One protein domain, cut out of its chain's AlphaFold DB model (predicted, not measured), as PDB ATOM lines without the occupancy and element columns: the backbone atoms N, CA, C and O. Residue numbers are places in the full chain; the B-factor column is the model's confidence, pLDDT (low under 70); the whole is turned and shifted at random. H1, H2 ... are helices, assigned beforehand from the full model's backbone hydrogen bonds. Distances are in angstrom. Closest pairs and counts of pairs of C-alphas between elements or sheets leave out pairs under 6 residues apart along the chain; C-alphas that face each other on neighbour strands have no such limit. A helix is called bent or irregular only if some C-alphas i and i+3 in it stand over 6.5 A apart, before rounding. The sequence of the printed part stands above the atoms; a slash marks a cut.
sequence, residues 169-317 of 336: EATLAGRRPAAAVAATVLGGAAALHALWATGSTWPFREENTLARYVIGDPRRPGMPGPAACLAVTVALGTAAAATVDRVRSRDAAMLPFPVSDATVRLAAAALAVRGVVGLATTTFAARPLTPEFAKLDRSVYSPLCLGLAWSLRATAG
ATOM      1  N   GLU A 169     140.792 169.765 140.563       86.06
ATOM      2  CA  GLU A 169     141.111 169.611 139.138       86.06
ATOM      3  C   GLU A 169     140.878 170.897 138.339       86.06
ATOM      4  O   GLU A 169     141.630 171.170 137.404       86.06
ATOM      5  N   ALA A 170     139.903 171.728 138.724       86.81
ATOM      6  CA  ALA A 170     139.665 173.022 138.089       86.81
ATOM      7  C   ALA A 170     140.863 173.973 138.272       86.81
ATOM      8  O   ALA A 170     141.344 174.568 137.303       86.81
ATOM      9  N   THR A 171     141.407 174.063 139.488       88.94
ATOM     10  CA  THR A 171     142.613 174.845 139.790       88.94
ATOM     11  C   THR A 171     143.815 174.334 139.003       88.94
ATOM     12  O   THR A 171     144.583 175.132 138.458       88.94
ATOM     13  N   LEU A 172     143.998 173.014 138.929       89.81
ATOM     14  CA  LEU A 172     145.091 172.413 138.161       89.81
ATOM     15  C   LEU A 172     144.937 172.685 136.668       89.81
ATOM     16  O   LEU A 172     145.902 173.112 136.030       89.81
ATOM     17  N   ALA A 173     143.731 172.516 136.124       90.81
ATOM     18  CA  ALA A 173     143.419 172.796 134.731       90.81
ATOM     19  C   ALA A 173     143.721 174.254 134.363       90.81
ATOM     20  O   ALA A 173     144.352 174.496 133.336       90.81
ATOM     21  N   GLY A 174     143.387 175.209 135.238       92.06
ATOM     22  CA  GLY A 174     143.710 176.627 135.048       92.06
ATOM     23  C   GLY A 174     145.213 176.932 134.975       92.06
ATOM     24  O   GLY A 174     145.614 177.926 134.375       92.06
ATOM     25  N   ARG A 175     146.072 176.069 135.536       93.81
ATOM     26  CA  ARG A 175     147.539 176.229 135.518       93.81
ATOM     27  C   ARG A 175     148.226 175.507 134.360       93.81
ATOM     28  O   ARG A 175     149.366 175.841 134.037       93.81
ATOM     29  N   ARG A 176     147.558 174.541 133.720       95.00
ATOM     30  CA  ARG A 176     148.117 173.748 132.608       95.00
ATOM     31  C   ARG A 176     148.619 174.595 131.432       95.00
ATOM     32  O   ARG A 176     149.686 174.253 130.932       95.00
ATOM     33  N   PRO A 177     147.962 175.694 131.006       96.50
ATOM     34  CA  PRO A 177     148.481 176.518 129.913       96.50
ATOM     35  C   PRO A 177     149.853 177.127 130.229       96.50
ATOM     36  O   PRO A 177     150.782 177.002 129.434       96.50
ATOM     37  N   ALA A 178     150.016 177.717 131.419       95.44
ATOM     38  CA  ALA A 178     151.294 178.280 131.861       95.44
ATOM     39  C   ALA A 178     152.377 177.197 132.000       95.44
ATOM     40  O   ALA A 178     153.530 177.404 131.605       95.44
ATOM     41  N   ALA A 179     151.999 176.024 132.517       96.69
ATOM     42  CA  ALA A 179     152.893 174.878 132.626       96.69
ATOM     43  C   ALA A 179     153.338 174.364 131.249       96.69
ATOM     44  O   ALA A 179     154.521 174.102 131.058       96.69
ATOM     45  N   ALA A 180     152.419 174.268 130.282       97.56
ATOM     46  CA  ALA A 180     152.709 173.825 128.923       97.56
ATOM     47  C   ALA A 180     153.668 174.788 128.217       97.56
ATOM     48  O   ALA A 180     154.695 174.351 127.712       97.56
ATOM     49  N   VAL A 181     153.398 176.099 128.263       97.38
ATOM     50  CA  VAL A 181     154.291 177.116 127.680       97.38
ATOM     51  C   VAL A 181     155.692 177.020 128.285       97.38
ATOM     52  O   VAL A 181     156.678 176.932 127.552       97.38
ATOM     53  N   ALA A 182     155.793 176.991 129.617       97.88
ATOM     54  CA  ALA A 182     157.082 176.896 130.292       97.88
ATOM     55  C   ALA A 182     157.813 175.589 129.945       97.88
ATOM     56  O   ALA A 182     158.984 175.629 129.573       97.88
ATOM     57  N   ALA A 183     157.133 174.443 130.013       98.25
ATOM     58  CA  ALA A 183     157.725 173.139 129.728       98.25
ATOM     59  C   ALA A 183     158.183 173.012 128.269       98.25
ATOM     60  O   ALA A 183     159.271 172.497 128.027       98.25
ATOM     61  N   THR A 184     157.411 173.521 127.304       98.50
ATOM     62  CA  THR A 184     157.788 173.509 125.884       98.50
ATOM     63  C   THR A 184     159.037 174.344 125.633       98.50
ATOM     64  O   THR A 184     159.969 173.868 124.988       98.50
ATOM     65  N   VAL A 185     159.099 175.568 126.162       98.44
ATOM     66  CA  VAL A 185     160.262 176.441 125.953       98.44
ATOM     67  C   VAL A 185     161.501 175.891 126.665       98.44
ATOM     68  O   VAL A 185     162.576 175.853 126.069       98.44
ATOM     69  N   LEU A 186     161.364 175.422 127.910       98.62
ATOM     70  CA  LEU A 186     162.464 174.791 128.649       98.62
ATOM     71  C   LEU A 186     162.950 173.515 127.954       98.62
ATOM     72  O   LEU A 186     164.155 173.322 127.824       98.62
ATOM     73  N   GLY A 187     162.033 172.676 127.470       98.62
ATOM     74  CA  GLY A 187     162.350 171.460 126.723       98.62
ATOM     75  C   GLY A 187     163.054 171.754 125.397       98.62
ATOM     76  O   GLY A 187     164.056 171.118 125.084       98.62
ATOM     77  N   GLY A 188     162.599 172.766 124.652       98.31
ATOM     78  CA  GLY A 188     163.268 173.223 123.432       98.31
ATOM     79  C   GLY A 188     164.677 173.759 123.701       98.31
ATOM     80  O   GLY A 188     165.624 173.397 123.006       98.31
ATOM     81  N   ALA A 189     164.848 174.556 124.760       98.06
ATOM     82  CA  ALA A 189     166.161 175.030 125.186       98.06
ATOM     83  C   ALA A 189     167.071 173.878 125.652       98.06
ATOM     84  O   ALA A 189     168.261 173.888 125.344       98.06
ATOM     85  N   ALA A 190     166.530 172.871 126.345       98.56
ATOM     86  CA  ALA A 190     167.269 171.669 126.726       98.56
ATOM     87  C   ALA A 190     167.748 170.892 125.490       98.56
ATOM     88  O   ALA A 190     168.922 170.547 125.407       98.56
ATOM     89  N   ALA A 191     166.876 170.684 124.498       98.38
ATOM     90  CA  ALA A 191     167.228 170.015 123.245       98.38
ATOM     91  C   ALA A 191     168.330 170.764 122.478       98.38
ATOM     92  O   ALA A 191     169.247 170.141 121.945       98.38
ATOM     93  N   LEU A 192     168.285 172.099 122.476       97.75
ATOM     94  CA  LEU A 192     169.324 172.926 121.867       97.75
ATOM     95  C   LEU A 192     170.683 172.760 122.568       97.75
ATOM     96  O   LEU A 192     171.703 172.623 121.899       97.75
ATOM     97  N   HIS A 193     170.707 172.696 123.902       98.00
ATOM     98  CA  HIS A 193     171.944 172.428 124.645       98.00
ATOM     99  C   HIS A 193     172.459 171.002 124.422       98.00
ATOM    100  O   HIS A 193     173.668 170.811 124.308       98.00
ATOM    101  N   ALA A 194     171.574 170.010 124.296       98.00
ATOM    102  CA  ALA A 194     171.962 168.653 123.919       98.00
ATOM    103  C   ALA A 194     172.613 168.628 122.530       98.00
ATOM    104  O   ALA A 194     173.643 167.984 122.351       98.00
ATOM    105  N   LEU A 195     172.058 169.371 121.570       97.75
ATOM    106  CA  LEU A 195     172.626 169.503 120.231       97.75
ATOM    107  C   LEU A 195     174.010 170.175 120.263       97.75
ATOM    108  O   LEU A 195     174.945 169.698 119.627       97.75
ATOM    109  N   TRP A 196     174.185 171.246 121.037       97.44
ATOM    110  CA  TRP A 196     175.499 171.880 121.200       97.44
ATOM    111  C   TRP A 196     176.507 170.993 121.937       97.44
ATOM    112  O   TRP A 196     177.701 171.063 121.655       97.44
ATOM    113  N   ALA A 197     176.051 170.096 122.816       96.62
ATOM    114  CA  ALA A 197     176.928 169.126 123.464       96.62
ATOM    115  C   ALA A 197     177.573 168.141 122.475       96.62
ATOM    116  O   ALA A 197     178.639 167.606 122.773       96.62
ATOM    117  N   THR A 198     176.981 167.923 121.294       96.50
ATOM    118  CA  THR A 198     177.583 167.097 120.235       96.50
ATOM    119  C   THR A 198     178.569 167.871 119.354       96.50
ATOM    120  O   THR A 198     179.043 167.328 118.360       96.50
ATOM    121  N   GLY A 199     178.844 169.144 119.663       94.31
ATOM    122  CA  GLY A 199     179.688 170.027 118.853       94.31
ATOM    123  C   GLY A 199     178.966 170.693 117.676       94.31
ATOM    124  O   GLY A 199     179.613 171.308 116.833       94.31
ATOM    125  N   SER A 200     177.637 170.584 117.588       96.25
ATOM    126  CA  SER A 200     176.867 171.277 116.550       96.25
ATOM    127  C   SER A 200     176.953 172.796 116.718       96.25
ATOM    128  O   SER A 200     176.825 173.311 117.827       96.25
ATOM    129  N   THR A 201     177.096 173.523 115.608       95.62
ATOM    130  CA  THR A 201     177.139 174.996 115.579       95.62
ATOM    131  C   THR A 201     175.794 175.638 115.224       95.62
ATOM    132  O   THR A 201     175.695 176.868 115.157       95.62
ATOM    133  N   TRP A 202     174.738 174.834 115.036       95.25
ATOM    134  CA  TRP A 202     173.409 175.315 114.655       95.25
ATOM    135  C   TRP A 202     172.892 176.390 115.633       95.25
ATOM    136  O   TRP A 202     173.030 176.224 116.848       95.25
ATOM    137  N   PRO A 203     172.269 177.482 115.149       94.81
ATOM    138  CA  PRO A 203     171.859 177.756 113.764       94.81
ATOM    139  C   PRO A 203     172.940 178.399 112.882       94.81
ATOM    140  O   PRO A 203     172.661 178.753 111.737       94.81
ATOM    141  N   PHE A 204     174.158 178.572 113.392       95.62
ATOM    142  CA  PHE A 204     175.261 179.177 112.654       95.62
ATOM    143  C   PHE A 204     176.136 178.114 111.985       95.62
ATOM    144  O   PHE A 204     175.986 176.917 112.211       95.62
ATOM    145  N   ARG A 205     177.047 178.564 111.118       92.50
ATOM    146  CA  ARG A 205     178.039 177.688 110.478       92.50
ATOM    147  C   ARG A 205     179.314 177.570 111.307       92.50
ATOM    148  O   ARG A 205     179.896 176.496 111.387       92.50
ATOM    149  N   GLU A 206     179.716 178.664 111.948       94.12
ATOM    150  CA  GLU A 206     180.981 178.776 112.670       94.12
ATOM    151  C   GLU A 206     180.765 178.852 114.182       94.12
ATOM    152  O   GLU A 206     179.914 179.606 114.664       94.12
ATOM    153  N   GLU A 207     181.593 178.129 114.936       94.12
ATOM    154  CA  GLU A 207     181.526 178.069 116.400       94.12
ATOM    155  C   GLU A 207     181.742 179.441 117.053       94.12
ATOM    156  O   GLU A 207     180.990 179.827 117.944       94.12
ATOM    157  N   ASN A 208     182.712 180.221 116.569       92.94
ATOM    158  CA  ASN A 208     182.994 181.554 117.109       92.94
ATOM    159  C   ASN A 208     181.795 182.505 116.928       92.94
ATOM    160  O   ASN A 208     181.481 183.313 117.802       92.94
ATOM    161  N   THR A 209     181.060 182.369 115.818       94.50
ATOM    162  CA  THR A 209     179.835 183.147 115.610       94.50
ATOM    163  C   THR A 209     178.770 182.722 116.616       94.50
ATOM    164  O   THR A 209     178.200 183.579 117.286       94.50
ATOM    165  N   LEU A 210     178.554 181.421 116.819       95.62
ATOM    166  CA  LEU A 210     177.635 180.937 117.852       95.62
ATOM    167  C   LEU A 210     178.018 181.452 119.255       95.62
ATOM    168  O   LEU A 210     177.160 181.969 119.973       95.62
ATOM    169  N   ALA A 211     179.302 181.398 119.623       95.25
ATOM    170  CA  ALA A 211     179.798 181.849 120.923       95.25
ATOM    171  C   ALA A 211     179.554 183.349 121.162       95.25
ATOM    172  O   ALA A 211     179.132 183.741 122.256       95.25
ATOM    173  N   ARG A 212     179.726 184.196 120.138       95.19
ATOM    174  CA  ARG A 212     179.388 185.629 120.219       95.19
ATOM    175  C   ARG A 212     177.907 185.860 120.487       95.19
ATOM    176  O   ARG A 212     177.576 186.748 121.256       95.19
ATOM    177  N   TYR A 213     177.017 185.062 119.904       95.62
ATOM    178  CA  TYR A 213     175.574 185.230 120.089       95.62
ATOM    179  C   TYR A 213     175.055 184.626 121.402       95.62
ATOM    180  O   TYR A 213     174.114 185.171 121.968       95.62
ATOM    181  N   VAL A 214     175.655 183.537 121.902       94.25
ATOM    182  CA  VAL A 214     175.124 182.754 123.038       94.25
ATOM    183  C   VAL A 214     175.881 182.986 124.350       94.25
ATOM    184  O   VAL A 214     175.261 183.033 125.411       94.25
ATOM    185  N   ILE A 215     177.206 183.141 124.304       93.25
ATOM    186  CA  ILE A 215     178.062 183.310 125.494       93.25
ATOM    187  C   ILE A 215     178.384 184.785 125.721       93.25
ATOM    188  O   ILE A 215     178.303 185.284 126.845       93.25
ATOM    189  N   GLY A 216     178.752 185.477 124.642       92.81
ATOM    190  CA  GLY A 216     178.966 186.916 124.630       92.81
ATOM    191  C   GLY A 216     180.180 187.423 125.413       92.81
ATOM    192  O   GLY A 216     180.286 188.637 125.566       92.81
ATOM    193  N   ASP A 217     181.085 186.556 125.891       91.00
ATOM    194  CA  ASP A 217     182.341 186.968 126.544       91.00
ATOM    195  C   ASP A 217     183.462 187.114 125.497       91.00
ATOM    196  O   ASP A 217     183.946 186.106 124.978       91.00
ATOM    197  N   PRO A 218     183.930 188.340 125.196       88.50
ATOM    198  CA  PRO A 218     184.968 188.557 124.189       88.50
ATOM    199  C   PRO A 218     186.323 187.927 124.556       88.50
ATOM    200  O   PRO A 218     187.181 187.788 123.692       88.50
ATOM    201  N   ARG A 219     186.533 187.526 125.819       88.31
ATOM    202  CA  ARG A 219     187.770 186.873 126.282       88.31
ATOM    203  C   ARG A 219     187.762 185.357 126.079       88.31
ATOM    204  O   ARG A 219     188.788 184.716 126.295       88.31
ATOM    205  N   ARG A 220     186.617 184.766 125.719       83.50
ATOM    206  CA  ARG A 220     186.442 183.319 125.514       83.50
ATOM    207  C   ARG A 220     185.686 183.065 124.201       83.50
ATOM    208  O   ARG A 220     184.467 182.936 124.230       83.50
ATOM    209  N   PRO A 221     186.391 182.982 123.058       76.50
ATOM    210  CA  PRO A 221     185.772 182.939 121.727       76.50
ATOM    211  C   PRO A 221     185.201 181.567 121.308       76.50
ATOM    212  O   PRO A 221     184.848 181.390 120.146       76.50
ATOM    213  N   GLY A 222     185.113 180.591 122.216       89.25
ATOM    214  CA  GLY A 222     184.642 179.230 121.925       89.25
ATOM    215  C   GLY A 222     183.411 178.840 122.737       89.25
ATOM    216  O   GLY A 222     183.096 179.463 123.759       89.25
ATOM    217  N   MET A 223     182.724 177.791 122.291       93.00
ATOM    218  CA  MET A 223     181.599 177.228 123.030       93.00
ATOM    219  C   MET A 223     182.085 176.472 124.279       93.00
ATOM    220  O   MET A 223     183.197 175.941 124.311       93.00
ATOM    221  N   PRO A 224     181.265 176.393 125.343       92.62
ATOM    222  CA  PRO A 224     181.551 175.517 126.470       92.62
ATOM    223  C   PRO A 224     181.647 174.051 126.031       92.62
ATOM    224  O   PRO A 224     180.904 173.607 125.158       92.62
ATOM    225  N   GLY A 225     182.518 173.278 126.686       94.19
ATOM    226  CA  GLY A 225     182.679 171.855 126.380       94.19
ATOM    227  C   GLY A 225     181.400 171.024 126.610       94.19
ATOM    228  O   GLY A 225     180.510 171.451 127.357       94.19
ATOM    229  N   PRO A 226     181.318 169.802 126.046       95.50
ATOM    230  CA  PRO A 226     180.112 168.964 126.065       95.50
ATOM    231  C   PRO A 226     179.485 168.767 127.449       95.50
ATOM    232  O   PRO A 226     178.267 168.845 127.597       95.50
ATOM    233  N   ALA A 227     180.310 168.580 128.483       96.44
ATOM    234  CA  ALA A 227     179.842 168.379 129.853       96.44
ATOM    235  C   ALA A 227     179.026 169.570 130.390       96.44
ATOM    236  O   ALA A 227     178.014 169.371 131.060       96.44
ATOM    237  N   ALA A 228     179.417 170.808 130.062       95.44
ATOM    238  CA  ALA A 228     178.683 172.000 130.483       95.44
ATOM    239  C   ALA A 228     177.317 172.088 129.784       95.44
ATOM    240  O   ALA A 228     176.304 172.353 130.432       95.44
ATOM    241  N   CYS A 229     177.270 171.802 128.482       95.94
ATOM    242  CA  CYS A 229     176.027 171.777 127.712       95.94
ATOM    243  C   CYS A 229     175.078 170.658 128.188       95.94
ATOM    244  O   CYS A 229     173.876 170.888 128.349       95.94
ATOM    245  N   LEU A 230     175.605 169.472 128.513       97.62
ATOM    246  CA  LEU A 230     174.822 168.375 129.096       97.62
ATOM    247  C   LEU A 230     174.281 168.719 130.489       97.62
ATOM    248  O   LEU A 230     173.121 168.432 130.772       97.62
ATOM    249  N   ALA A 231     175.066 169.386 131.339       97.50
ATOM    250  CA  ALA A 231     174.593 169.822 132.651       97.50
ATOM    251  C   ALA A 231     173.382 170.766 132.534       97.50
ATOM    252  O   ALA A 231     172.381 170.589 133.231       97.50
ATOM    253  N   VAL A 232     173.431 171.729 131.603       97.31
ATOM    254  CA  VAL A 232     172.296 172.627 131.330       97.31
ATOM    255  C   VAL A 232     171.108 171.863 130.740       97.31
ATOM    256  O   VAL A 232     169.974 172.094 131.157       97.31
ATOM    257  N   THR A 233     171.354 170.910 129.838       98.25
ATOM    258  CA  THR A 233     170.315 170.026 129.280       98.25
ATOM    259  C   THR A 233     169.547 169.306 130.386       98.25
ATOM    260  O   THR A 233     168.319 169.365 130.422       98.25
ATOM    261  N   VAL A 234     170.259 168.671 131.323       98.12
ATOM    262  CA  VAL A 234     169.650 167.943 132.445       98.12
ATOM    263  C   VAL A 234     168.882 168.893 133.362       98.12
ATOM    264  O   VAL A 234     167.753 168.587 133.745       98.12
ATOM    265  N   ALA A 235     169.447 170.060 133.683       97.62
ATOM    266  CA  ALA A 235     168.788 171.045 134.538       97.62
ATOM    267  C   ALA A 235     167.470 171.557 133.925       97.62
ATOM    268  O   ALA A 235     166.430 171.543 134.588       97.62
ATOM    269  N   LEU A 236     167.491 171.963 132.651       98.38
ATOM    270  CA  LEU A 236     166.309 172.460 131.940       98.38
ATOM    271  C   LEU A 236     165.275 171.354 131.699       98.38
ATOM    272  O   LEU A 236     164.083 171.583 131.902       98.38
ATOM    273  N   GLY A 237     165.716 170.145 131.335       98.25
ATOM    274  CA  GLY A 237     164.844 168.982 131.157       98.25
ATOM    275  C   GLY A 237     164.149 168.565 132.455       98.25
ATOM    276  O   GLY A 237     162.941 168.331 132.465       98.25
ATOM    277  N   THR A 238     164.877 168.571 133.574       97.44
ATOM    278  CA  THR A 238     164.316 168.296 134.908       97.44
ATOM    279  C   THR A 238     163.294 169.360 135.303       97.44
ATOM    280  O   THR A 238     162.210 169.025 135.781       97.44
ATOM    281  N   ALA A 239     163.592 170.642 135.063       97.88
ATOM    282  CA  ALA A 239     162.649 171.727 135.314       97.88
ATOM    283  C   ALA A 239     161.380 171.597 134.454       97.88
ATOM    284  O   ALA A 239     160.277 171.775 134.971       97.88
ATOM    285  N   ALA A 240     161.509 171.234 133.173       98.25
ATOM    286  CA  ALA A 240     160.371 170.991 132.287       98.25
ATOM    287  C   ALA A 240     159.502 169.821 132.783       98.25
ATOM    288  O   ALA A 240     158.289 169.976 132.928       98.25
ATOM    289  N   ALA A 241     160.116 168.683 133.126       96.75
ATOM    290  CA  ALA A 241     159.412 167.513 133.648       96.75
ATOM    291  C   ALA A 241     158.690 167.814 134.974       96.75
ATOM    292  O   ALA A 241     157.503 167.517 135.112       96.75
ATOM    293  N   ALA A 242     159.365 168.481 135.917       96.06
ATOM    294  CA  ALA A 242     158.769 168.892 137.188       96.06
ATOM    295  C   ALA A 242     157.609 169.885 137.001       96.06
ATOM    296  O   ALA A 242     156.625 169.825 137.735       96.06
ATOM    297  N   THR A 243     157.691 170.769 136.001       97.00
ATOM    298  CA  THR A 243     156.623 171.727 135.662       97.00
ATOM    299  C   THR A 243     155.358 171.017 135.191       97.00
ATOM    300  O   THR A 243     154.262 171.363 135.632       97.00
ATOM    301  N   VAL A 244     155.502 169.997 134.340       96.19
ATOM    302  CA  VAL A 244     154.376 169.159 133.900       96.19
ATOM    303  C   VAL A 244     153.804 168.369 135.075       96.19
ATOM    304  O   VAL A 244     152.590 168.351 135.272       96.19
ATOM    305  N   ASP A 245     154.663 167.752 135.888       92.50
ATOM    306  CA  ASP A 245     154.232 166.935 137.024       92.50
ATOM    307  C   ASP A 245     153.469 167.751 138.083       92.50
ATOM    308  O   ASP A 245     152.433 167.321 138.595       92.50
ATOM    309  N   ARG A 246     153.889 169.001 138.319       92.12
ATOM    310  CA  ARG A 246     153.272 169.933 139.277       92.12
ATOM    311  C   ARG A 246     151.795 170.238 138.991       92.12
ATOM    312  O   ARG A 246     151.078 170.656 139.907       92.12
ATOM    313  N   VAL A 247     151.319 170.039 137.760       92.44
ATOM    314  CA  VAL A 247     149.914 170.260 137.351       92.44
ATOM    315  C   VAL A 247     149.150 168.972 137.033       92.44
ATOM    316  O   VAL A 247     147.998 169.034 136.595       92.44
ATOM    317  N   ARG A 248     149.756 167.802 137.264       90.06
ATOM    318  CA  ARG A 248     149.044 166.517 137.211       90.06
ATOM    319  C   ARG A 248     148.134 166.347 138.417       90.06
ATOM    320  O   ARG A 248     148.337 167.004 139.433       90.06
ATOM    321  N   SER A 249     147.142 165.470 138.314       82.50
ATOM    322  CA  SER A 249     146.372 165.049 139.484       82.50
ATOM    323  C   SER A 249     147.295 164.359 140.493       82.50
ATOM    324  O   SER A 249     148.386 163.899 140.147       82.50
ATOM    325  N   ARG A 250     146.872 164.272 141.756       73.56
ATOM    326  CA  ARG A 250     147.632 163.556 142.796       73.56
ATOM    327  C   ARG A 250     147.948 162.118 142.378       73.56
ATOM    328  O   ARG A 250     149.065 161.669 142.599       73.56
ATOM    329  N   ASP A 251     146.975 161.434 141.790       72.00
ATOM    330  CA  ASP A 251     147.084 160.010 141.470       72.00
ATOM    331  C   ASP A 251     147.930 159.759 140.211       72.00
ATOM    332  O   ASP A 251     148.461 158.669 140.037       72.00
ATOM    333  N   ALA A 252     148.099 160.774 139.355       80.69
ATOM    334  CA  ALA A 252     148.926 160.704 138.149       80.69
ATOM    335  C   ALA A 252     150.319 161.344 138.309       80.69
ATOM    336  O   ALA A 252     151.133 161.276 137.385       80.69
ATOM    337  N   ALA A 253     150.589 162.017 139.432       81.25
ATOM    338  CA  ALA A 253     151.880 162.643 139.692       81.25
ATOM    339  C   ALA A 253     152.958 161.575 139.931       81.25
ATOM    340  O   ALA A 253     152.766 160.636 140.702       81.25
ATOM    341  N   MET A 254     154.098 161.736 139.268       80.62
ATOM    342  CA  MET A 254     155.233 160.819 139.359       80.62
ATOM    343  C   MET A 254     156.227 161.257 140.435       80.62
ATOM    344  O   MET A 254     156.894 160.411 141.028       80.62
ATOM    345  N   LEU A 255     156.343 162.564 140.695       78.25
ATOM    346  CA  LEU A 255     157.222 163.096 141.729       78.25
ATOM    347  C   LEU A 255     156.427 163.420 142.999       78.25
ATOM    348  O   LEU A 255     155.275 163.862 142.935       78.25
ATOM    349  N   PRO A 256     157.046 163.290 144.188       75.88
ATOM    350  CA  PRO A 256     156.463 163.833 145.402       75.88
ATOM    351  C   PRO A 256     156.194 165.329 145.231       75.88
ATOM    352  O   PRO A 256     157.048 166.075 144.745       75.88
ATOM    353  N   PHE A 257     155.019 165.787 145.668       79.81
ATOM    354  CA  PHE A 257     154.605 167.177 145.479       79.81
ATOM    355  C   PHE A 257     155.674 168.201 145.908       79.81
ATOM    356  O   PHE A 257     155.981 169.073 145.094       79.81
ATOM    357  N   PRO A 258     156.302 168.095 147.100       77.62
ATOM    358  CA  PRO A 258     157.309 169.070 147.519       77.62
ATOM    359  C   PRO A 258     158.535 169.116 146.611       77.62
ATOM    360  O   PRO A 258     159.130 170.178 146.473       77.62
ATOM    361  N   VAL A 259     158.881 168.007 145.952       82.69
ATOM    362  CA  VAL A 259     159.977 167.962 144.978       82.69
ATOM    363  C   VAL A 259     159.593 168.751 143.737       82.69
ATOM    364  O   VAL A 259     160.278 169.711 143.400       82.69
ATOM    365  N   SER A 260     158.473 168.400 143.092       88.06
ATOM    366  CA  SER A 260     158.017 169.105 141.885       88.06
ATOM    367  C   SER A 260     157.819 170.605 142.144       88.06
ATOM    368  O   SER A 260     158.268 171.433 141.352       88.06
ATOM    369  N   ASP A 261     157.228 170.972 143.288       88.06
ATOM    370  CA  ASP A 261     157.021 172.363 143.680       88.06
ATOM    371  C   ASP A 261     158.366 173.066 143.904       88.06
ATOM    372  O   ASP A 261     158.636 174.064 143.239       88.06
ATOM    373  N   ALA A 262     159.257 172.524 144.742       88.00
ATOM    374  CA  ALA A 262     160.568 173.121 144.999       88.00
ATOM    375  C   ALA A 262     161.402 173.282 143.720       88.00
ATOM    376  O   ALA A 262     161.977 174.351 143.510       88.00
ATOM    377  N   THR A 263     161.421 172.283 142.834       93.44
ATOM    378  CA  THR A 263     162.129 172.347 141.549       93.44
ATOM    379  C   THR A 263     161.588 173.471 140.668       93.44
ATOM    380  O   THR A 263     162.365 174.298 140.194       93.44
ATOM    381  N   VAL A 264     160.263 173.565 140.495       95.19
ATOM    382  CA  VAL A 264     159.630 174.650 139.725       95.19
ATOM    383  C   VAL A 264     159.940 176.008 140.355       95.19
ATOM    384  O   VAL A 264     160.244 176.975 139.653       95.19
ATOM    385  N   ARG A 265     159.916 176.098 141.693       94.12
ATOM    386  CA  ARG A 265     160.225 177.337 142.411       94.12
ATOM    387  C   ARG A 265     161.680 177.762 142.255       94.12
ATOM    388  O   ARG A 265     161.936 178.956 142.093       94.12
ATOM    389  N   LEU A 266     162.609 176.818 142.325       95.75
ATOM    390  CA  LEU A 266     164.035 177.064 142.164       95.75
ATOM    391  C   LEU A 266     164.350 177.486 140.728       95.75
ATOM    392  O   LEU A 266     165.020 178.496 140.533       95.75
ATOM    393  N   ALA A 267     163.799 176.785 139.732       97.69
ATOM    394  CA  ALA A 267     163.946 177.144 138.324       97.69
ATOM    395  C   ALA A 267     163.418 178.560 138.048       97.69
ATOM    396  O   ALA A 267     164.102 179.369 137.423       97.69
ATOM    397  N   ALA A 268     162.244 178.900 138.592       97.81
ATOM    398  CA  ALA A 268     161.690 180.244 138.480       97.81
ATOM    399  C   ALA A 268     162.606 181.309 139.104       97.81
ATOM    400  O   ALA A 268     162.803 182.369 138.517       97.81
ATOM    401  N   ALA A 269     163.179 181.037 140.282       96.94
ATOM    402  CA  ALA A 269     164.108 181.956 140.935       96.94
ATOM    403  C   ALA A 269     165.407 182.127 140.130       96.94
ATOM    404  O   ALA A 269     165.832 183.255 139.899       96.94
ATOM    405  N   ALA A 270     166.002 181.032 139.654       97.75
ATOM    406  CA  ALA A 270     167.225 181.062 138.857       97.75
ATOM    407  C   ALA A 270     167.041 181.855 137.554       97.75
ATOM    408  O   ALA A 270     167.876 182.693 137.215       97.75
ATOM    409  N   LEU A 271     165.920 181.651 136.854       98.31
ATOM    410  CA  LEU A 271     165.595 182.387 135.632       98.31
ATOM    411  C   LEU A 271     165.273 183.859 135.909       98.31
ATOM    412  O   LEU A 271     165.703 184.722 135.147       98.31
ATOM    413  N   ALA A 272     164.596 184.170 137.019       98.00
ATOM    414  CA  ALA A 272     164.369 185.553 137.433       98.00
ATOM    415  C   ALA A 272     165.696 186.276 137.695       98.00
ATOM    416  O   ALA A 272     165.928 187.351 137.146       98.00
ATOM    417  N   VAL A 273     166.596 185.655 138.465       97.81
ATOM    418  CA  VAL A 273     167.943 186.186 138.720       97.81
ATOM    419  C   VAL A 273     168.698 186.364 137.405       97.81
ATOM    420  O   VAL A 273     169.226 187.445 137.156       97.81
ATOM    421  N   ARG A 274     168.701 185.358 136.521       97.00
ATOM    422  CA  ARG A 274     169.363 185.446 135.212       97.00
ATOM    423  C   ARG A 274     168.820 186.593 134.358       97.00
ATOM    424  O   ARG A 274     169.614 187.282 133.719       97.00
ATOM    425  N   GLY A 275     167.503 186.795 134.336       97.25
ATOM    426  CA  GLY A 275     166.863 187.870 133.580       97.25
ATOM    427  C   GLY A 275     167.167 189.257 134.150       97.25
ATOM    428  O   GLY A 275     167.566 190.150 133.409       97.25
ATOM    429  N   VAL A 276     167.059 189.431 135.472       96.88
ATOM    430  CA  VAL A 276     167.368 190.709 136.143       96.88
ATOM    431  C   VAL A 276     168.848 191.062 135.995       96.88
ATOM    432  O   VAL A 276     169.176 192.174 135.586       96.88
ATOM    433  N   VAL A 277     169.747 190.115 136.278       95.12
ATOM    434  CA  VAL A 277     171.196 190.332 136.162       95.12
ATOM    435  C   VAL A 277     171.594 190.594 134.710       95.12
ATOM    436  O   VAL A 277     172.428 191.466 134.471       95.12
ATOM    437  N   GLY A 278     170.999 189.898 133.736       92.88
ATOM    438  CA  GLY A 278     171.253 190.133 132.311       92.88
ATOM    439  C   GLY A 278     170.871 191.547 131.869       92.88
ATOM    440  O   GLY A 278     171.713 192.271 131.331       92.88
ATOM    441  N   LEU A 279     169.655 191.995 132.208       93.00
ATOM    442  CA  LEU A 279     169.211 193.368 131.939       93.00
ATOM    443  C   LEU A 279     170.085 194.407 132.637       93.00
ATOM    444  O   LEU A 279     170.478 195.384 132.006       93.00
ATOM    445  N   ALA A 280     170.427 194.205 133.910       91.50
ATOM    446  CA  ALA A 280     171.308 195.122 134.627       91.50
ATOM    447  C   ALA A 280     172.689 195.195 133.957       91.50
ATOM    448  O   ALA A 280     173.208 196.278 133.700       91.50
ATOM    449  N   THR A 281     173.259 194.045 133.594       90.50
ATOM    450  CA  THR A 281     174.582 193.974 132.963       90.50
ATOM    451  C   THR A 281     174.602 194.691 131.616       90.50
ATOM    452  O   THR A 281     175.534 195.446 131.343       90.50
ATOM    453  N   THR A 282     173.582 194.476 130.781       90.38
ATOM    454  CA  THR A 282     173.482 195.095 129.450       90.38
ATOM    455  C   THR A 282     173.104 196.572 129.501       90.38
ATOM    456  O   THR A 282     173.563 197.337 128.658       90.38
ATOM    457  N   THR A 283     172.309 196.995 130.487       87.19
ATOM    458  CA  THR A 283     171.855 198.391 130.626       87.19
ATOM    459  C   THR A 283     172.924 199.282 131.246       87.19
ATOM    460  O   THR A 283     173.117 200.407 130.794       87.19
ATOM    461  N   PHE A 284     173.645 198.782 132.252       89.75
ATOM    462  CA  PHE A 284     174.673 199.542 132.971       89.75
ATOM    463  C   PHE A 284     176.096 199.273 132.470       89.75
ATOM    464  O   PHE A 284     177.049 199.749 133.077       89.75
ATOM    465  N   ALA A 285     176.250 198.490 131.394       86.00
ATOM    466  CA  ALA A 285     177.547 198.085 130.846       86.00
ATOM    467  C   ALA A 285     178.510 197.530 131.920       86.00
ATOM    468  O   ALA A 285     179.714 197.773 131.890       86.00
ATOM    469  N   ALA A 286     177.973 196.762 132.877       81.50
ATOM    470  CA  ALA A 286     178.698 196.333 134.078       81.50
ATOM    471  C   ALA A 286     179.889 195.393 133.790       81.50
ATOM    472  O   ALA A 286     180.714 195.148 134.668       81.50
ATOM    473  N   ARG A 287     179.974 194.832 132.575       86.75
ATOM    474  CA  ARG A 287     181.110 194.035 132.088       86.75
ATOM    475  C   ARG A 287     181.195 194.086 130.553       86.75
ATOM    476  O   ARG A 287     180.162 194.293 129.913       86.75
ATOM    477  N   PRO A 288     182.373 193.831 129.950       88.75
ATOM    478  CA  PRO A 288     182.503 193.759 128.498       88.75
ATOM    479  C   PRO A 288     181.713 192.570 127.933       88.75
ATOM    480  O   PRO A 288     181.875 191.435 128.382       88.75
ATOM    481  N   LEU A 289     180.866 192.846 126.940       92.69
ATOM    482  CA  LEU A 289     180.063 191.871 126.204       92.69
ATOM    483  C   LEU A 289     180.225 192.105 124.704       92.69
ATOM    484  O   LEU A 289     180.445 193.236 124.268       92.69
ATOM    485  N   THR A 290     180.066 191.054 123.906       94.12
ATOM    486  CA  THR A 290     179.944 191.229 122.451       94.12
ATOM    487  C   THR A 290     178.663 192.012 122.106       94.12
ATOM    488  O   THR A 290     177.639 191.846 122.787       94.12
ATOM    489  N   PRO A 291     178.675 192.853 121.053       93.88
ATOM    490  CA  PRO A 291     177.495 193.619 120.648       93.88
ATOM    491  C   PRO A 291     176.298 192.733 120.279       93.88
ATOM    492  O   PRO A 291     175.150 193.090 120.554       93.88
ATOM    493  N   GLU A 292     176.563 191.565 119.684       95.00
ATOM    494  CA  GLU A 292     175.534 190.617 119.248       95.00
ATOM    495  C   GLU A 292     174.757 190.057 120.444       95.00
ATOM    496  O   GLU A 292     173.526 190.162 120.487       95.00
ATOM    497  N   PHE A 293     175.474 189.544 121.451       95.38
ATOM    498  CA  PHE A 293     174.864 189.057 122.685       95.38
ATOM    499  C   PHE A 293     174.133 190.171 123.429       95.38
ATOM    500  O   PHE A 293     173.001 189.969 123.850       95.38
ATOM    501  N   ALA A 294     174.732 191.358 123.582       95.25
ATOM    502  CA  ALA A 294     174.108 192.448 124.335       95.25
ATOM    503  C   ALA A 294     172.755 192.871 123.734       95.25
ATOM    504  O   ALA A 294     171.790 193.122 124.464       95.25
ATOM    505  N   LYS A 295     172.652 192.888 122.397       95.44
ATOM    506  CA  LYS A 295     171.392 193.155 121.691       95.44
ATOM    507  C   LYS A 295     170.345 192.077 121.978       95.44
ATOM    508  O   LYS A 295     169.200 192.417 122.295       95.44
ATOM    509  N   LEU A 296     170.713 190.801 121.861       96.31
ATOM    510  CA  LEU A 296     169.791 189.686 122.088       96.31
ATOM    511  C   LEU A 296     169.426 189.503 123.554       96.31
ATOM    512  O   LEU A 296     168.278 189.197 123.852       96.31
ATOM    513  N   ASP A 297     170.343 189.741 124.483       96.62
ATOM    514  CA  ASP A 297     170.055 189.614 125.903       96.62
ATOM    515  C   ASP A 297     169.014 190.642 126.353       96.62
ATOM    516  O   ASP A 297     168.054 190.277 127.030       96.62
ATOM    517  N   ARG A 298     169.112 191.886 125.870       95.25
ATOM    518  CA  ARG A 298     168.133 192.940 126.168       95.25
ATOM    519  C   ARG A 298     166.767 192.716 125.513       95.25
ATOM    520  O   ARG A 298     165.752 193.050 126.113       95.25
ATOM    521  N   SER A 299     166.734 192.205 124.281       96.25
ATOM    522  CA  SER A 299     165.491 192.097 123.492       96.25
ATOM    523  C   SER A 299     164.814 190.728 123.554       96.25
ATOM    524  O   SER A 299     163.609 190.644 123.343       96.25
ATOM    525  N   VAL A 300     165.565 189.667 123.853       96.44
ATOM    526  CA  VAL A 300     165.097 188.277 123.791       96.44
ATOM    527  C   VAL A 300     165.458 187.511 125.061       96.44
ATOM    528  O   VAL A 300     164.547 187.102 125.773       96.44
ATOM    529  N   TYR A 301     166.743 187.304 125.383       97.06
ATOM    530  CA  TYR A 301     167.121 186.319 126.409       97.06
ATOM    531  C   TYR A 301     166.662 186.700 127.813       97.06
ATOM    532  O   TYR A 301     166.043 185.880 128.491       97.06
ATOM    533  N   SER A 302     166.930 187.927 128.257       97.62
ATOM    534  CA  SER A 302     166.525 188.356 129.593       97.62
ATOM    535  C   SER A 302     165.002 188.510 129.721       97.62
ATOM    536  O   SER A 302     164.455 187.962 130.683       97.62
ATOM    537  N   PRO A 303     164.279 189.127 128.760       98.06
ATOM    538  CA  PRO A 303     162.815 189.100 128.747       98.06
ATOM    539  C   PRO A 303     162.227 187.682 128.766       98.06
ATOM    540  O   PRO A 303     161.302 187.418 129.532       98.06
ATOM    541  N   LEU A 304     162.792 186.748 127.994       97.75
ATOM    542  CA  LEU A 304     162.361 185.349 127.978       97.75
ATOM    543  C   LEU A 304     162.583 184.676 129.337       97.75
ATOM    544  O   LEU A 304     161.684 184.004 129.833       97.75
ATOM    545  N   CYS A 305     163.741 184.885 129.971       98.38
ATOM    546  CA  CYS A 305     164.016 184.350 131.305       98.38
ATOM    547  C   CYS A 305     163.014 184.878 132.345       98.38
ATOM    548  O   CYS A 305     162.509 184.101 133.155       98.38
ATOM    549  N   LEU A 306     162.673 186.170 132.298       98.19
ATOM    550  CA  LEU A 306     161.665 186.765 133.184       98.19
ATOM    551  C   LEU A 306     160.254 186.225 132.900       98.19
ATOM    552  O   LEU A 306     159.529 185.888 133.836       98.19
ATOM    553  N   GLY A 307     159.881 186.082 131.626       98.00
ATOM    554  CA  GLY A 307     158.604 185.493 131.218       98.00
ATOM    555  C   GLY A 307     158.463 184.035 131.663       98.00
ATOM    556  O   GLY A 307     157.435 183.651 132.222       98.00
ATOM    557  N   LEU A 308     159.521 183.231 131.507       97.94
ATOM    558  CA  LEU A 308     159.566 181.854 132.003       97.94
ATOM    559  C   LEU A 308     159.492 181.799 133.526       97.94
ATOM    560  O   LEU A 308     158.731 180.998 134.065       97.94
ATOM    561  N   ALA A 309     160.226 182.667 134.225       97.81
ATOM    562  CA  ALA A 309     160.149 182.758 135.676       97.81
ATOM    563  C   ALA A 309     158.713 183.035 136.141       97.81
ATOM    564  O   ALA A 309     158.211 182.351 137.035       97.81
ATOM    565  N   TRP A 310     158.025 183.980 135.498       96.94
ATOM    566  CA  TRP A 310     156.626 184.284 135.784       96.94
ATOM    567  C   TRP A 310     155.695 183.098 135.490       96.94
ATOM    568  O   TRP A 310     154.904 182.720 136.355       96.94
ATOM    569  N   SER A 311     155.837 182.443 134.334       96.25
ATOM    570  CA  SER A 311     155.024 181.273 133.958       96.25
ATOM    571  C   SER A 311     155.199 180.097 134.932       96.25
ATOM    572  O   SER A 311     154.229 179.458 135.357       96.25
ATOM    573  N   LEU A 312     156.434 179.842 135.375       96.81
ATOM    574  CA  LEU A 312     156.737 178.843 136.402       96.81
ATOM    575  C   LEU A 312     156.132 179.227 137.765       96.81
ATOM    576  O   LEU A 312     155.619 178.368 138.485       96.81
ATOM    577  N   ARG A 313     156.111 180.520 138.124       94.25
ATOM    578  CA  ARG A 313     155.425 180.994 139.341       94.25
ATOM    579  C   ARG A 313     153.910 180.863 139.277       94.25
ATOM    580  O   ARG A 313     153.312 180.475 140.284       94.25
ATOM    581  N   ALA A 314     153.303 181.130 138.126       92.12
ATOM    582  CA  ALA A 314     151.882 180.888 137.904       92.12
ATOM    583  C   ALA A 314     151.548 179.394 138.076       92.12
ATOM    584  O   ALA A 314     150.580 179.045 138.751       92.12
ATOM    585  N   THR A 315     152.422 178.511 137.584       91.75
ATOM    586  CA  THR A 315     152.300 177.053 137.747       91.75
ATOM    587  C   THR A 315     152.369 176.612 139.220       91.75
ATOM    588  O   THR A 315     151.570 175.790 139.672       91.75
ATOM    589  N   ALA A 316     153.276 177.195 140.010       86.81
ATOM    590  CA  ALA A 316     153.441 176.885 141.436       86.81
ATOM    591  C   ALA A 316     152.403 177.561 142.370       86.81
ATOM    592  O   ALA A 316     152.470 177.381 143.590       86.81
ATOM    593  N   GLY A 317     151.454 178.344 141.835       76.19
ATOM    594  CA  GLY A 317     150.352 178.944 142.603       76.19
ATOM    595  C   GLY A 317     150.674 180.271 143.309       76.19
ATOM    596  O   GLY A 317     150.210 180.495 144.423       76.19
TER     597      GLY A 317
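What this domain is: This is residues 169 to 317 of the 336 residues of an uncharacterized protein of Micrococcales bacterium (UniProt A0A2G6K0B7). Two pairs of helices, H1 with H3 and H4 with H5b, each pair side by side and running opposite ways, meet near one end and splay apart as a V. In the mouth of the V the short H2 packs on H5a, the other arm of the bent helix H5. The printed part has 149 residues with five named helices, in the order H1, H2, H3, H4, H5, and no named strand; the class is all helix. It is compact, with a radius of gyration of the C-alphas of 16.7 A and spans of 50 by 34 by 21 A.

How they stand to each other: Start with H1, residues 169 to 197, and H3, residues 226 to 245: they touch at a shallow tilt of 12 degrees, opposite ways, and the closest C-alphas, of Ala 197 and Pro 226, are 4.1 A apart. By its hydrogen bonds H5, residues 291 to 315, was assigned as one helix, but it is bent, with C-alphas 299 and 302 7.2 A apart; its arms are H5a, residues 291 to 299, and H5b, residues 302 to 315. H5 is the hub, touching three other helices. H1 touches H5b with residues 175 to 182 alone, closest at the C-alphas of Ala 178 and Ser 311, 5.2 A. H2, residues 207 to 214, touches H5a, closest at the C-alphas of Tyr 213 and Phe 293, 4.7 A. H4, residues 257 to 283, touches H5b at a shallow tilt of 23 degrees, opposite ways; the closest C-alphas, of Gly 275 and Ser 302, are 4.0 A apart. H3 touches H4 with residues 239 to 245 alone, at a steep tilt of 55 degrees; the closest C-alphas are those of Ala 242 and Ser 260, 4.8 A. H1 and H4 are apart. Every O i to N i+4 pair is within hydrogen-bond range in H2, H3, H4, H5a and H5b; in H1 it is 23 of 25.

Where its parts are: Find C-alpha 169 at (141.111, 169.611, 139.138); from there H1 runs 39.1 A to C-alpha 197. It is irregular, with C-alphas 174 and 177 7.0 A apart, and has a kink of 42 degrees near residue 178. H2 follows, 10.3 A long. Look for C-alpha 226 at (180.112, 168.964, 126.065), where H3 begins its 28.2 A. H4 is 38.6 A long, H5a 12.4 A. H5b covers 19.9 A and ends at C-alpha 315, (152.300, 177.053, 137.747).

The domain as a whole: The two C-alphas farthest apart, those of Ala 170 and Arg 219, are 51.4 A apart. The links H2 to H3 and H3 to H4 are long, 11 residues each. The printed part has no cut. Its mean pLDDT is 93.3, and no printed residue is under 70.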